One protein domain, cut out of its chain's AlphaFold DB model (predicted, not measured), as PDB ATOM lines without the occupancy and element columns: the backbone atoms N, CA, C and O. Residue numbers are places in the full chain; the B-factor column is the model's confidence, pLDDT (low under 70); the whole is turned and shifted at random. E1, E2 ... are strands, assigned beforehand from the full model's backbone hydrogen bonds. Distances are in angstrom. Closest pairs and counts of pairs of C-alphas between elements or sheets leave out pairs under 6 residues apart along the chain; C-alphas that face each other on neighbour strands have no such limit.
ATOM      1  N   LEU A  63     185.137 142.792 137.787       93.50
ATOM      2  CA  LEU A  63     185.547 142.284 136.478       93.50
ATOM      3  C   LEU A  63     185.383 140.758 136.442       93.50
ATOM      4  O   LEU A  63     186.035 140.039 137.201       93.50
ATOM      5  N   ARG A  64     184.517 140.266 135.556       94.12
ATOM      6  CA  ARG A  64     184.262 138.837 135.348       94.12
ATOM      7  C   ARG A  64     185.268 138.234 134.380       94.12
ATOM      8  O   ARG A  64     185.868 137.208 134.689       94.12
ATOM      9  N   TYR A  65     185.492 138.893 133.248       93.12
ATOM     10  CA  TYR A  65     186.525 138.517 132.289       93.12
ATOM     11  C   TYR A  65     186.956 139.719 131.448       93.12
ATOM     12  O   TYR A  65     186.249 140.720 131.370       93.12
ATOM     13  N   ALA A  66     188.118 139.597 130.807       96.12
ATOM     14  CA  ALA A  66     188.595 140.514 129.780       96.12
ATOM     15  C   ALA A  66     189.431 139.729 128.769       96.12
ATOM     16  O   ALA A  66     190.476 139.176 129.121       96.12
ATOM     17  N   GLU A  67     188.983 139.675 127.519       95.56
ATOM     18  CA  GLU A  67     189.624 138.877 126.478       95.56
ATOM     19  C   GLU A  67     189.773 139.656 125.167       95.56
ATOM     20  O   GLU A  67     188.932 140.495 124.820       95.56
ATOM     21  N   PRO A  68     190.852 139.401 124.412       97.12
ATOM     22  CA  PRO A  68     190.999 139.949 123.081       97.12
ATOM     23  C   PRO A  68     190.287 139.086 122.034       97.12
ATOM     24  O   PRO A  68     190.509 137.883 121.936       97.12
ATOM     25  N   VAL A  69     189.510 139.738 121.180       96.81
ATOM     26  CA  VAL A  69     188.819 139.164 120.025       96.81
ATOM     27  C   VAL A  69     189.581 139.528 118.753       96.81
ATOM     28  O   VAL A  69     189.847 140.701 118.488       96.81
ATOM     29  N   SER A  70     189.930 138.525 117.945       97.00
ATOM     30  CA  SER A  70     190.569 138.727 116.639       97.00
ATOM     31  C   SER A  70     189.634 139.469 115.686       97.00
ATOM     32  O   SER A  70     188.521 139.015 115.424       97.00
ATOM     33  N   CYS A  71     190.092 140.597 115.147       96.88
ATOM     34  CA  CYS A  71     189.255 141.519 114.389       96.88
ATOM     35  C   CYS A  71     190.069 142.236 113.295       96.88
ATOM     36  O   CYS A  71     190.712 143.243 113.584       96.88
ATOM     37  N   PRO A  72     190.066 141.751 112.038       96.00
ATOM     38  CA  PRO A  72     190.925 142.287 110.974       96.00
ATOM     39  C   PRO A  72     190.702 143.771 110.664       96.00
ATOM     40  O   PRO A  72     191.648 144.473 110.322       96.00
ATOM     41  N   ALA A  73     189.462 144.240 110.798       95.62
ATOM     42  CA  ALA A  73     189.100 145.633 110.570       95.62
ATOM     43  C   ALA A  73     189.534 146.572 111.711       95.62
ATOM     44  O   ALA A  73     189.587 147.784 111.521       95.62
ATOM     45  N   ALA A  74     189.831 146.048 112.902       96.06
ATOM     46  CA  ALA A  74     190.233 146.872 114.032       96.06
ATOM     47  C   ALA A  74     191.734 147.212 113.980       96.06
ATOM     48  O   ALA A  74     192.536 146.432 113.452       96.06
ATOM     49  N   PRO A  75     192.152 148.340 114.580       93.69
ATOM     50  CA  PRO A  75     193.560 148.617 114.818       93.69
ATOM     51  C   PRO A  75     194.226 147.451 115.548       93.69
ATOM     52  O   PRO A  75     193.626 146.824 116.419       93.69
ATOM     53  N   GLU A  76     195.459 147.129 115.156       92.75
ATOM     54  CA  GLU A  76     196.215 145.983 115.692       92.75
ATOM     55  C   GLU A  76     195.559 144.607 115.448       92.75
ATOM     56  O   GLU A  76     196.006 143.600 115.998       92.75
ATOM     57  N   GLY A  77     194.517 144.538 114.610       95.38
ATOM     58  CA  GLY A  77     193.826 143.297 114.274       95.38
ATOM     59  C   GLY A  77     193.016 142.708 115.432       95.38
ATOM     60  O   GLY A  77     192.765 141.499 115.438       95.38
ATOM     61  N   ARG A  78     192.642 143.517 116.434       97.25
ATOM     62  CA  ARG A  78     191.970 143.041 117.651       97.25
ATOM     63  C   ARG A  78     191.011 144.062 118.260       97.25
ATOM     64  O   ARG A  78     191.211 145.267 118.165       97.25
ATOM     65  N   VAL A  79     190.007 143.547 118.953       97.62
ATOM     66  CA  VAL A  79     189.091 144.290 119.828       97.62
ATOM     67  C   VAL A  79     189.193 143.676 121.218       97.62
ATOM     68  O   VAL A  79     189.344 142.465 121.334       97.62
ATOM     69  N   TRP A  80     189.142 144.474 122.277       97.94
ATOM     70  CA  TRP A  80     189.059 143.947 123.638       97.94
ATOM     71  C   TRP A  80     187.617 143.964 124.114       97.94
ATOM     72  O   TRP A  80     186.920 144.953 123.904       97.94
ATOM     73  N   VAL A  81     187.193 142.887 124.768       97.75
ATOM     74  CA  VAL A  81     185.864 142.765 125.368       97.75
ATOM     75  C   VAL A  81     186.040 142.378 126.828       97.75
ATOM     76  O   VAL A  81     186.736 141.408 127.127       97.75
ATOM     77  N   ALA A  82     185.425 143.132 127.729       97.88
ATOM     78  CA  ALA A  82     185.343 142.803 129.140       97.88
ATOM     79  C   ALA A  82     183.893 142.752 129.595       97.88
ATOM     80  O   ALA A  82     183.066 143.516 129.113       97.88
ATOM     81  N   GLU A  83     183.616 141.886 130.560       96.88
ATOM     82  CA  GLU A  83     182.358 141.892 131.298       96.88
ATOM     83  C   GLU A  83     182.643 142.273 132.744       96.88
ATOM     84  O   GLU A  83     183.525 141.704 133.397       96.88
ATOM     85  N   THR A  84     181.887 143.235 133.250       96.19
ATOM     86  CA  THR A  84     181.847 143.595 134.663       96.19
ATOM     87  C   THR A  84     180.465 143.288 135.209       96.19
ATOM     88  O   THR A  84     179.475 143.351 134.487       96.19
ATOM     89  N   GLN A  85     180.385 142.919 136.484       94.25
ATOM     90  CA  GLN A  85     179.110 142.699 137.151       94.25
ATOM     91  C   GLN A  85     179.041 143.537 138.418       94.25
ATOM     92  O   GLN A  85     179.909 143.421 139.284       94.25
ATOM     93  N   ALA A  86     177.999 144.349 138.526       88.94
ATOM     94  CA  ALA A  86     177.644 145.062 139.741       88.94
ATOM     95  C   ALA A  86     176.435 144.366 140.367       88.94
ATOM     96  O   ALA A  86     175.469 144.064 139.675       88.94
ATOM     97  N   CYS A  87     176.508 144.074 141.661       87.94
ATOM     98  CA  CYS A  87     175.391 143.504 142.400       87.94
ATOM     99  C   CYS A  87     174.962 144.486 143.482       87.94
ATOM    100  O   CYS A  87     175.808 145.000 144.210       87.94
ATOM    101  N   ASP A  88     173.662 144.715 143.579       86.19
ATOM    102  CA  ASP A  88     173.022 145.468 144.645       86.19
ATOM    103  C   ASP A  88     171.909 144.627 145.299       86.19
ATOM    104  O   ASP A  88     171.750 143.433 145.022       86.19
ATOM    105  N   ASP A  89     171.134 145.247 146.190       87.62
ATOM    106  CA  ASP A  89     170.019 144.588 146.877       87.62
ATOM    107  C   ASP A  89     168.883 144.149 145.926       87.62
ATOM    108  O   ASP A  89     168.064 143.301 146.291       87.62
ATOM    109  N   ALA A  90     168.796 144.725 144.720       87.12
ATOM    110  CA  ALA A  90     167.776 144.418 143.720       87.12
ATOM    111  C   ALA A  90     168.212 143.301 142.756       87.12
ATOM    112  O   ALA A  90     167.356 142.611 142.191       87.12
ATOM    113  N   GLY A  91     169.516 143.081 142.595       87.44
ATOM    114  CA  GLY A  91     170.065 141.979 141.820       87.44
ATOM    115  C   GLY A  91     171.466 142.258 141.291       87.44
ATOM    116  O   GLY A  91     172.121 143.225 141.658       87.44
ATOM    117  N   CYS A  92     171.938 141.376 140.413       90.12
ATOM    118  CA  CYS A  92     173.202 141.562 139.712       90.12
ATOM    119  C   CYS A  92     172.948 141.985 138.267       90.12
ATOM    120  O   CYS A  92     172.243 141.286 137.538       90.12
ATOM    121  N   GLU A  93     173.576 143.077 137.849       91.69
ATOM    122  CA  GLU A  93     173.595 143.566 136.477       91.69
ATOM    123  C   GLU A  93     174.984 143.358 135.868       91.69
ATOM    124  O   GLU A  93     176.006 143.643 136.500       91.69
ATOM    125  N   SER A  94     175.021 142.837 134.641       93.81
ATOM    126  CA  SER A  94     176.255 142.652 133.875       93.81
ATOM    127  C   SER A  94     176.366 143.722 132.792       93.81
ATOM    128  O   SER A  94     175.452 143.887 131.984       93.81
ATOM    129  N   LEU A  95     177.510 144.399 132.747       95.56
ATOM    130  CA  LEU A  95     177.875 145.372 131.724       95.56
ATOM    131  C   LEU A  95     179.028 144.828 130.889       95.56
ATOM    132  O   LEU A  95     180.029 144.353 131.431       95.56
ATOM    133  N   THR A  96     178.906 144.948 129.572       97.12
ATOM    134  CA  THR A  96     179.963 144.566 128.640       97.12
ATOM    135  C   THR A  96     180.627 145.824 128.095       97.12
ATOM    136  O   THR A  96     179.975 146.660 127.471       97.12
ATOM    137  N   THR A  97     181.938 145.939 128.292       97.94
ATOM    138  CA  THR A  97     182.768 147.037 127.787       97.94
ATOM    139  C   THR A  97     183.609 146.549 126.611       97.94
ATOM    140  O   THR A  97     184.295 145.527 126.689       97.94
ATOM    141  N   VAL A  98     183.582 147.291 125.509       98.00
ATOM    142  CA  VAL A  98     184.308 146.990 124.275       98.00
ATOM    143  C   VAL A  98     185.277 148.119 123.954       98.00
ATOM    144  O   VAL A  98     184.871 149.275 123.830       98.00
ATOM    145  N   TRP A  99     186.549 147.776 123.734       97.81
ATOM    146  CA  TRP A  99     187.571 148.696 123.234       97.81
ATOM    147  C   TRP A  99     188.000 148.312 121.818       97.81
ATOM    148  O   TRP A  99     188.594 147.253 121.597       97.81
ATOM    149  N   ALA A 100     187.738 149.200 120.859       95.88
ATOM    150  CA  ALA A 100     188.080 149.030 119.450       95.88
ATOM    151  C   ALA A 100     188.901 150.237 118.963       95.88
ATOM    152  O   ALA A 100     188.363 151.279 118.583       95.88
ATOM    153  N   GLY A 101     190.230 150.119 119.002       92.50
ATOM    154  CA  GLY A 101     191.121 151.250 118.733       92.50
ATOM    155  C   GLY A 101     190.929 152.373 119.754       92.50
ATOM    156  O   GLY A 101     191.136 152.175 120.946       92.50
ATOM    157  N   SER A 102     190.520 153.554 119.288       93.12
ATOM    158  CA  SER A 102     190.201 154.711 120.138       93.12
ATOM    159  C   SER A 102     188.764 154.723 120.671       93.12
ATOM    160  O   SER A 102     188.405 155.638 121.408       93.12
ATOM    161  N   TRP A 103     187.925 153.763 120.274       94.94
ATOM    162  CA  TRP A 103     186.534 153.681 120.712       94.94
ATOM    163  C   TRP A 103     186.416 152.854 121.983       94.94
ATOM    164  O   TRP A 103     187.027 151.793 122.096       94.94
ATOM    165  N   THR A 104     185.606 153.336 122.921       96.88
ATOM    166  CA  THR A 104     185.162 152.592 124.102       96.88
ATOM    167  C   THR A 104     183.645 152.669 124.145       96.88
ATOM    168  O   THR A 104     183.096 153.770 124.111       96.88
ATOM    169  N   VAL A 105     182.985 151.516 124.165       96.50
ATOM    170  CA  VAL A 105     181.523 151.406 124.222       96.50
ATOM    171  C   VAL A 105     181.167 150.453 125.348       96.50
ATOM    172  O   VAL A 105     181.801 149.413 125.486       96.50
ATOM    173  N   GLU A 106     180.181 150.815 126.152       96.19
ATOM    174  CA  GLU A 106     179.724 150.025 127.290       96.19
ATOM    175  C   GLU A 106     178.204 149.963 127.264       96.19
ATOM    176  O   GLU A 106     177.555 151.001 127.136       96.19
ATOM    177  N   ASP A 107     177.660 148.752 127.333       95.25
ATOM    178  CA  ASP A 107     176.220 148.526 127.445       95.25
ATOM    179  C   ASP A 107     175.931 147.131 128.018       95.25
ATOM    180  O   ASP A 107     176.758 146.211 127.941       95.25
ATOM    181  N   ALA A 108     174.736 146.957 128.568       93.25
ATOM    182  CA  ALA A 108     174.210 145.658 128.945       93.25
ATOM    183  C   ALA A 108     173.896 144.840 127.682       93.25
ATOM    184  O   ALA A 108     173.189 145.281 126.776       93.25
ATOM    185  N   GLY A 109     174.426 143.615 127.607       91.62
ATOM    186  CA  GLY A 109     174.200 142.736 126.454       91.62
ATOM    187  C   GLY A 109     174.870 143.203 125.155       91.62
ATOM    188  O   GLY A 109     174.418 142.825 124.076       91.62
ATOM    189  N   LEU A 110     175.932 144.013 125.243       96.62
ATOM    190  CA  LEU A 110     176.699 144.455 124.078       96.62
ATOM    191  C   LEU A 110     177.360 143.271 123.353       96.62
ATOM    192  O   LEU A 110     178.223 142.584 123.900       96.62
ATOM    193  N   GLU A 111     176.990 143.070 122.091       95.94
ATOM    194  CA  GLU A 111     177.591 142.093 121.187       95.94
ATOM    195  C   GLU A 111     178.629 142.746 120.264       95.94
ATOM    196  O   GLU A 111     178.420 143.833 119.717       95.94
ATOM    197  N   VAL A 112     179.726 142.023 120.017       96.94
ATOM    198  CA  VAL A 112     180.747 142.371 119.018       96.94
ATOM    199  C   VAL A 112     180.717 141.359 117.884       96.94
ATOM    200  O   VAL A 112     180.858 140.157 118.109       96.94
ATOM    201  N   ARG A 113     180.617 141.843 116.644       97.38
ATOM    202  CA  ARG A 113     180.833 141.030 115.442       97.38
ATOM    203  C   ARG A 113     181.955 141.623 114.607       97.38
ATOM    204  O   ARG A 113     181.871 142.756 114.138       97.38
ATOM    205  N   CYS A 114     183.005 140.834 114.432       96.88
ATOM    206  CA  CYS A 114     184.167 141.198 113.639       96.88
ATOM    207  C   CYS A 114     184.050 140.616 112.234       96.88
ATOM    208  O   CYS A 114     184.078 139.399 112.053       96.88
ATOM    209  N   GLU A 115     183.938 141.496 111.248       95.94
ATOM    210  CA  GLU A 115     183.971 141.156 109.832       95.94
ATOM    211  C   GLU A 115     185.323 141.574 109.229       95.94
ATOM    212  O   GLU A 115     186.179 142.172 109.889       95.94
ATOM    213  N   THR A 116     185.548 141.230 107.960       95.06
ATOM    214  CA  THR A 116     186.821 141.515 107.279       95.06
ATOM    215  C   THR A 116     187.077 143.017 107.129       95.06
ATOM    216  O   THR A 116     188.219 143.452 107.247       95.06
ATOM    217  N   ASP A 117     186.033 143.802 106.860       96.56
ATOM    218  CA  ASP A 117     186.104 145.231 106.526       96.56
ATOM    219  C   ASP A 117     185.435 146.145 107.565       96.56
ATOM    220  O   ASP A 117     185.507 147.367 107.439       96.56
ATOM    221  N   ARG A 118     184.786 145.580 108.588       97.19
ATOM    222  CA  ARG A 118     184.033 146.338 109.593       97.19
ATOM    223  C   ARG A 118     183.968 145.638 110.949       97.19
ATOM    224  O   ARG A 118     184.107 144.422 111.055       97.19
ATOM    225  N   VAL A 119     183.695 146.425 111.981       97.94
ATOM    226  CA  VAL A 119     183.339 145.970 113.326       97.94
ATOM    227  C   VAL A 119     181.907 146.408 113.594       97.94
ATOM    228  O   VAL A 119     181.583 147.585 113.449       97.94
ATOM    229  N   VAL A 120     181.038 145.476 113.967       97.69
ATOM    230  CA  VAL A 120     179.647 145.770 114.321       97.69
ATOM    231  C   VAL A 120     179.486 145.631 115.827       97.69
ATOM    232  O   VAL A 120     179.805 144.584 116.389       97.69
ATOM    233  N   LEU A 121     178.988 146.691 116.456       97.62
ATOM    234  CA  LEU A 121     178.615 146.757 117.863       97.62
ATOM    235  C   LEU A 121     177.092 146.881 117.943       97.62
ATOM    236  O   LEU A 121     176.514 147.691 117.216       97.62
ATOM    237  N   ALA A 122     176.438 146.083 118.777       96.94
ATOM    238  CA  ALA A 122     174.987 146.149 118.939       96.94
ATOM    239  C   ALA A 122     174.573 145.772 120.360       96.94
ATOM    240  O   ALA A 122     175.125 144.831 120.923       96.94
ATOM    241  N   ALA A 123     173.577 146.466 120.902       96.00
ATOM    242  CA  ALA A 123     172.882 146.058 122.117       96.00
ATOM    243  C   ALA A 123     171.403 146.451 122.005       96.00
ATOM    244  O   ALA A 123     171.073 147.550 121.551       96.00
ATOM    245  N   GLY A 124     170.502 145.538 122.379       91.31
ATOM    246  CA  GLY A 124     169.059 145.736 122.214       91.31
ATOM    247  C   GLY A 124     168.686 146.160 120.785       91.31
ATOM    248  O   GLY A 124     168.973 145.450 119.824       91.31
ATOM    249  N   GLU A 125     168.072 147.338 120.664       90.19
ATOM    250  CA  GLU A 125     167.582 147.897 119.395       90.19
ATOM    251  C   GLU A 125     168.589 148.825 118.691       90.19
ATOM    252  O   GLU A 125     168.334 149.275 117.571       90.19
ATOM    253  N   TRP A 126     169.728 149.145 119.319       95.00
ATOM    254  CA  TRP A 126     170.728 150.015 118.702       95.00
ATOM    255  C   TRP A 126     171.853 149.220 118.045       95.00
ATOM    256  O   TRP A 126     172.214 148.109 118.439       95.00
ATOM    257  N   ARG A 127     172.440 149.826 117.012       96.50
ATOM    258  CA  ARG A 127     173.553 149.248 116.256       96.50
ATOM    259  C   ARG A 127     174.522 150.324 115.796       96.50
ATOM    260  O   ARG A 127     174.104 151.349 115.272       96.50
ATOM    261  N   MET A 128     175.817 150.053 115.903       96.88
ATOM    262  CA  MET A 128     176.897 150.884 115.377       96.88
ATOM    263  C   MET A 128     177.821 150.041 114.493       96.88
ATOM    264  O   MET A 128     178.255 148.958 114.881       96.88
ATOM    265  N   VAL A 129     178.135 150.536 113.298       97.75
ATOM    266  CA  VAL A 129     179.095 149.913 112.377       97.75
ATOM    267  C   VAL A 129     180.319 150.811 112.268       97.75
ATOM    268  O   VAL A 129     180.220 151.965 111.850       97.75
ATOM    269  N   LEU A 130     181.473 150.260 112.625       97.69
ATOM    270  CA  LEU A 130     182.776 150.904 112.570       97.69
ATOM    271  C   LEU A 130     183.584 150.344 111.395       97.69
ATOM    272  O   LEU A 130     183.695 149.130 111.239       97.69
ATOM    273  N   THR A 131     184.190 151.211 110.594       97.62
ATOM    274  CA  THR A 131     185.038 150.833 109.451       97.62
ATOM    275  C   THR A 131     186.419 151.470 109.559       97.62
ATOM    276  O   THR A 131     186.521 152.575 110.097       97.62
ATOM    277  N   PRO A 132     187.482 150.844 109.025       96.62
ATOM    278  CA  PRO A 132     188.798 151.469 108.948       96.62
ATOM    279  C   PRO A 132     188.743 152.792 108.173       96.62
ATOM    280  O   PRO A 132     188.344 152.828 107.010       96.62
ATOM    281  N   GLY A 133     189.156 153.876 108.822       93.62
ATOM    282  CA  GLY A 133     189.295 155.202 108.233       93.62
ATOM    283  C   GLY A 133     190.675 155.426 107.614       93.62
ATOM    284  O   GLY A 133     191.644 154.716 107.901       93.62
ATOM    285  N   ALA A 134     190.806 156.477 106.802       91.00
ATOM    286  CA  ALA A 134     192.073 156.821 106.144       91.00
ATOM    287  C   ALA A 134     193.201 157.170 107.139       91.00
ATOM    288  O   ALA A 134     194.381 157.053 106.809       91.00
ATOM    289  N   GLY A 135     192.844 157.582 108.360       89.19
ATOM    290  CA  GLY A 135     193.779 157.903 109.442       89.19
ATOM    291  C   GLY A 135     194.287 156.700 110.245       89.19
ATOM    292  O   GLY A 135     194.969 156.905 111.245       89.19
ATOM    293  N   GLY A 136     193.938 155.466 109.864       86.50
ATOM    294  CA  GLY A 136     194.323 154.248 110.594       86.50
ATOM    295  C   GLY A 136     193.505 153.974 111.864       86.50
ATOM    296  O   GLY A 136     193.782 153.009 112.573       86.50
ATOM    297  N   GLY A 137     192.503 154.809 112.152       93.00
ATOM    298  CA  GLY A 137     191.503 154.584 113.195       93.00
ATOM    299  C   GLY A 137     190.219 153.969 112.638       93.00
ATOM    300  O   GLY A 137     190.102 153.729 111.440       93.00
ATOM    301  N   LEU A 138     189.244 153.742 113.514       96.19
ATOM    302  CA  LEU A 138     187.890 153.364 113.118       96.19
ATOM    303  C   LEU A 138     187.006 154.608 113.008       96.19
ATOM    304  O   LEU A 138     187.088 155.503 113.851       96.19
ATOM    305  N   GLU A 139     186.134 154.634 112.012       96.44
ATOM    306  CA  GLU A 139     185.137 155.677 111.780       96.44
ATOM    307  C   GLU A 139     183.733 155.064 111.801       96.44
ATOM    308  O   GLU A 139     183.546 153.914 111.396       96.44
ATOM    309  N   VAL A 140     182.740 155.820 112.279       96.44
ATOM    310  CA  VAL A 140     181.340 155.374 112.280       96.44
ATOM    311  C   VAL A 140     180.799 155.461 110.858       96.44
ATOM    312  O   VAL A 140     180.621 156.555 110.326       96.44
ATOM    313  N   SER A 141     180.523 154.305 110.262       94.75
ATOM    314  CA  SER A 141     179.885 154.200 108.946       94.75
ATOM    315  C   SER A 141     178.363 154.224 109.045       94.75
ATOM    316  O   SER A 141     177.698 154.886 108.251       94.75
ATOM    317  N   GLU A 142     177.800 153.518 110.027       94.75
ATOM    318  CA  GLU A 142     176.353 153.420 110.233       94.75
ATOM    319  C   GLU A 142     176.038 153.478 111.729       94.75
ATOM    320  O   GLU A 142     176.764 152.910 112.549       94.75
ATOM    321  N   LEU A 143     174.944 154.153 112.082       93.56
ATOM    322  CA  LEU A 143     174.438 154.224 113.450       93.56
ATOM    323  C   LEU A 143     172.910 154.175 113.433       93.56
ATOM    324  O   LEU A 143     172.256 155.066 112.889       93.56
ATOM    325  N   THR A 144     172.352 153.146 114.057       93.81
ATOM    326  CA  THR A 144     170.928 153.011 114.354       93.81
ATOM    327  C   THR A 144     170.745 153.304 115.843       93.81
ATOM    328  O   THR A 144     171.165 152.482 116.657       93.81
ATOM    329  N   PRO A 145     170.208 154.477 116.226       85.44
ATOM    330  CA  PRO A 145     169.907 154.776 117.623       85.44
ATOM    331  C   PRO A 145     168.707 153.942 118.106       85.44
ATOM    332  O   PRO A 145     167.902 153.522 117.271       85.44
TER     333      PRO A 145
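AT A GLANCE: This is residues 63 to 145 of the 164 residues of an uncharacterized protein of Myxococcus xanthus (UniProt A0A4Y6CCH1). Two four-stranded sheets, E1 to E4 and E5 to E8, lie partly face to face as a sandwich, and the long hairpin of E2 and E3 runs out past the second sheet, with residues 87 to 92 sticking out free at its tip. Each sheet is a meander, each strand the antiparallel neighbour of the one before, in the orders E1 - E2 - E3 - E4 and E5 - E6 - E7 - E8. The printed part has 83 residues with eight named strands, E1 to E8 in chain order, and no named helix; its class is all strand. The whole is compact, with a radius of gyration of the C-alphas of 13.5 A, yet elongated in outline, spanning 48 by 26 by 18 A.

IN THESE COORDINATES: Start in the first sheet with its longest strand, E2, residues 78 to 87: find C-alpha 78 at (191.970, 143.041, 117.651) and go 29.8 A to C-alpha 87 at (175.391, 143.504, 142.400). E3, residues 92 to 100, spans 26.2 A. E1, residues 63 to 70, spans 20.8 A, and E4 is residues 103 to 107. In the second sheet look for E5 at residues 111 to 114, E6 at 119 to 123, E7 at 126 to 132, spanning 20.6 A, and E8 at 138 to 144, ending at C-alpha 144 (170.928, 153.011, 114.354).

HOW THE PARTS SIT: In the first sheet, twisted, look at the hairpin of E2 and E3: N 82 and O 97 are 2.8 A apart, within hydrogen-bond range. On the other side of E2 is E1, with N 69 and O 79 at 2.7 A; on the other side of E3 is E4, with N 98 and O 105 at 2.8 A. Now go to the second sheet, where N 113 and O 120 of E5 and E6 are 2.9 A apart, N 121 and O 128 of E6 and E7 2.9 A, and N 129 and O 142 of E7 and E8 2.8 A. Between the sheets, whose strands stand at 28 degrees to each other, the closest C-alphas of E4 and E6 are those of Asp 107 and Ala 123, 6.8 A apart. E2 and E5 are near each other, with 7 pairs of C-alphas within 10 A. E1 and E8 are apart.

THE WHOLE: The two C-alphas farthest apart, those of Asp 89 and Ala 134, are 47.9 A from each other. The printed part has no cut, and no link is long; the link from E4 to E5, where the chain changes sheets, is tight. The mean pLDDT of the printed part is 94.7, and no printed residue is under 70.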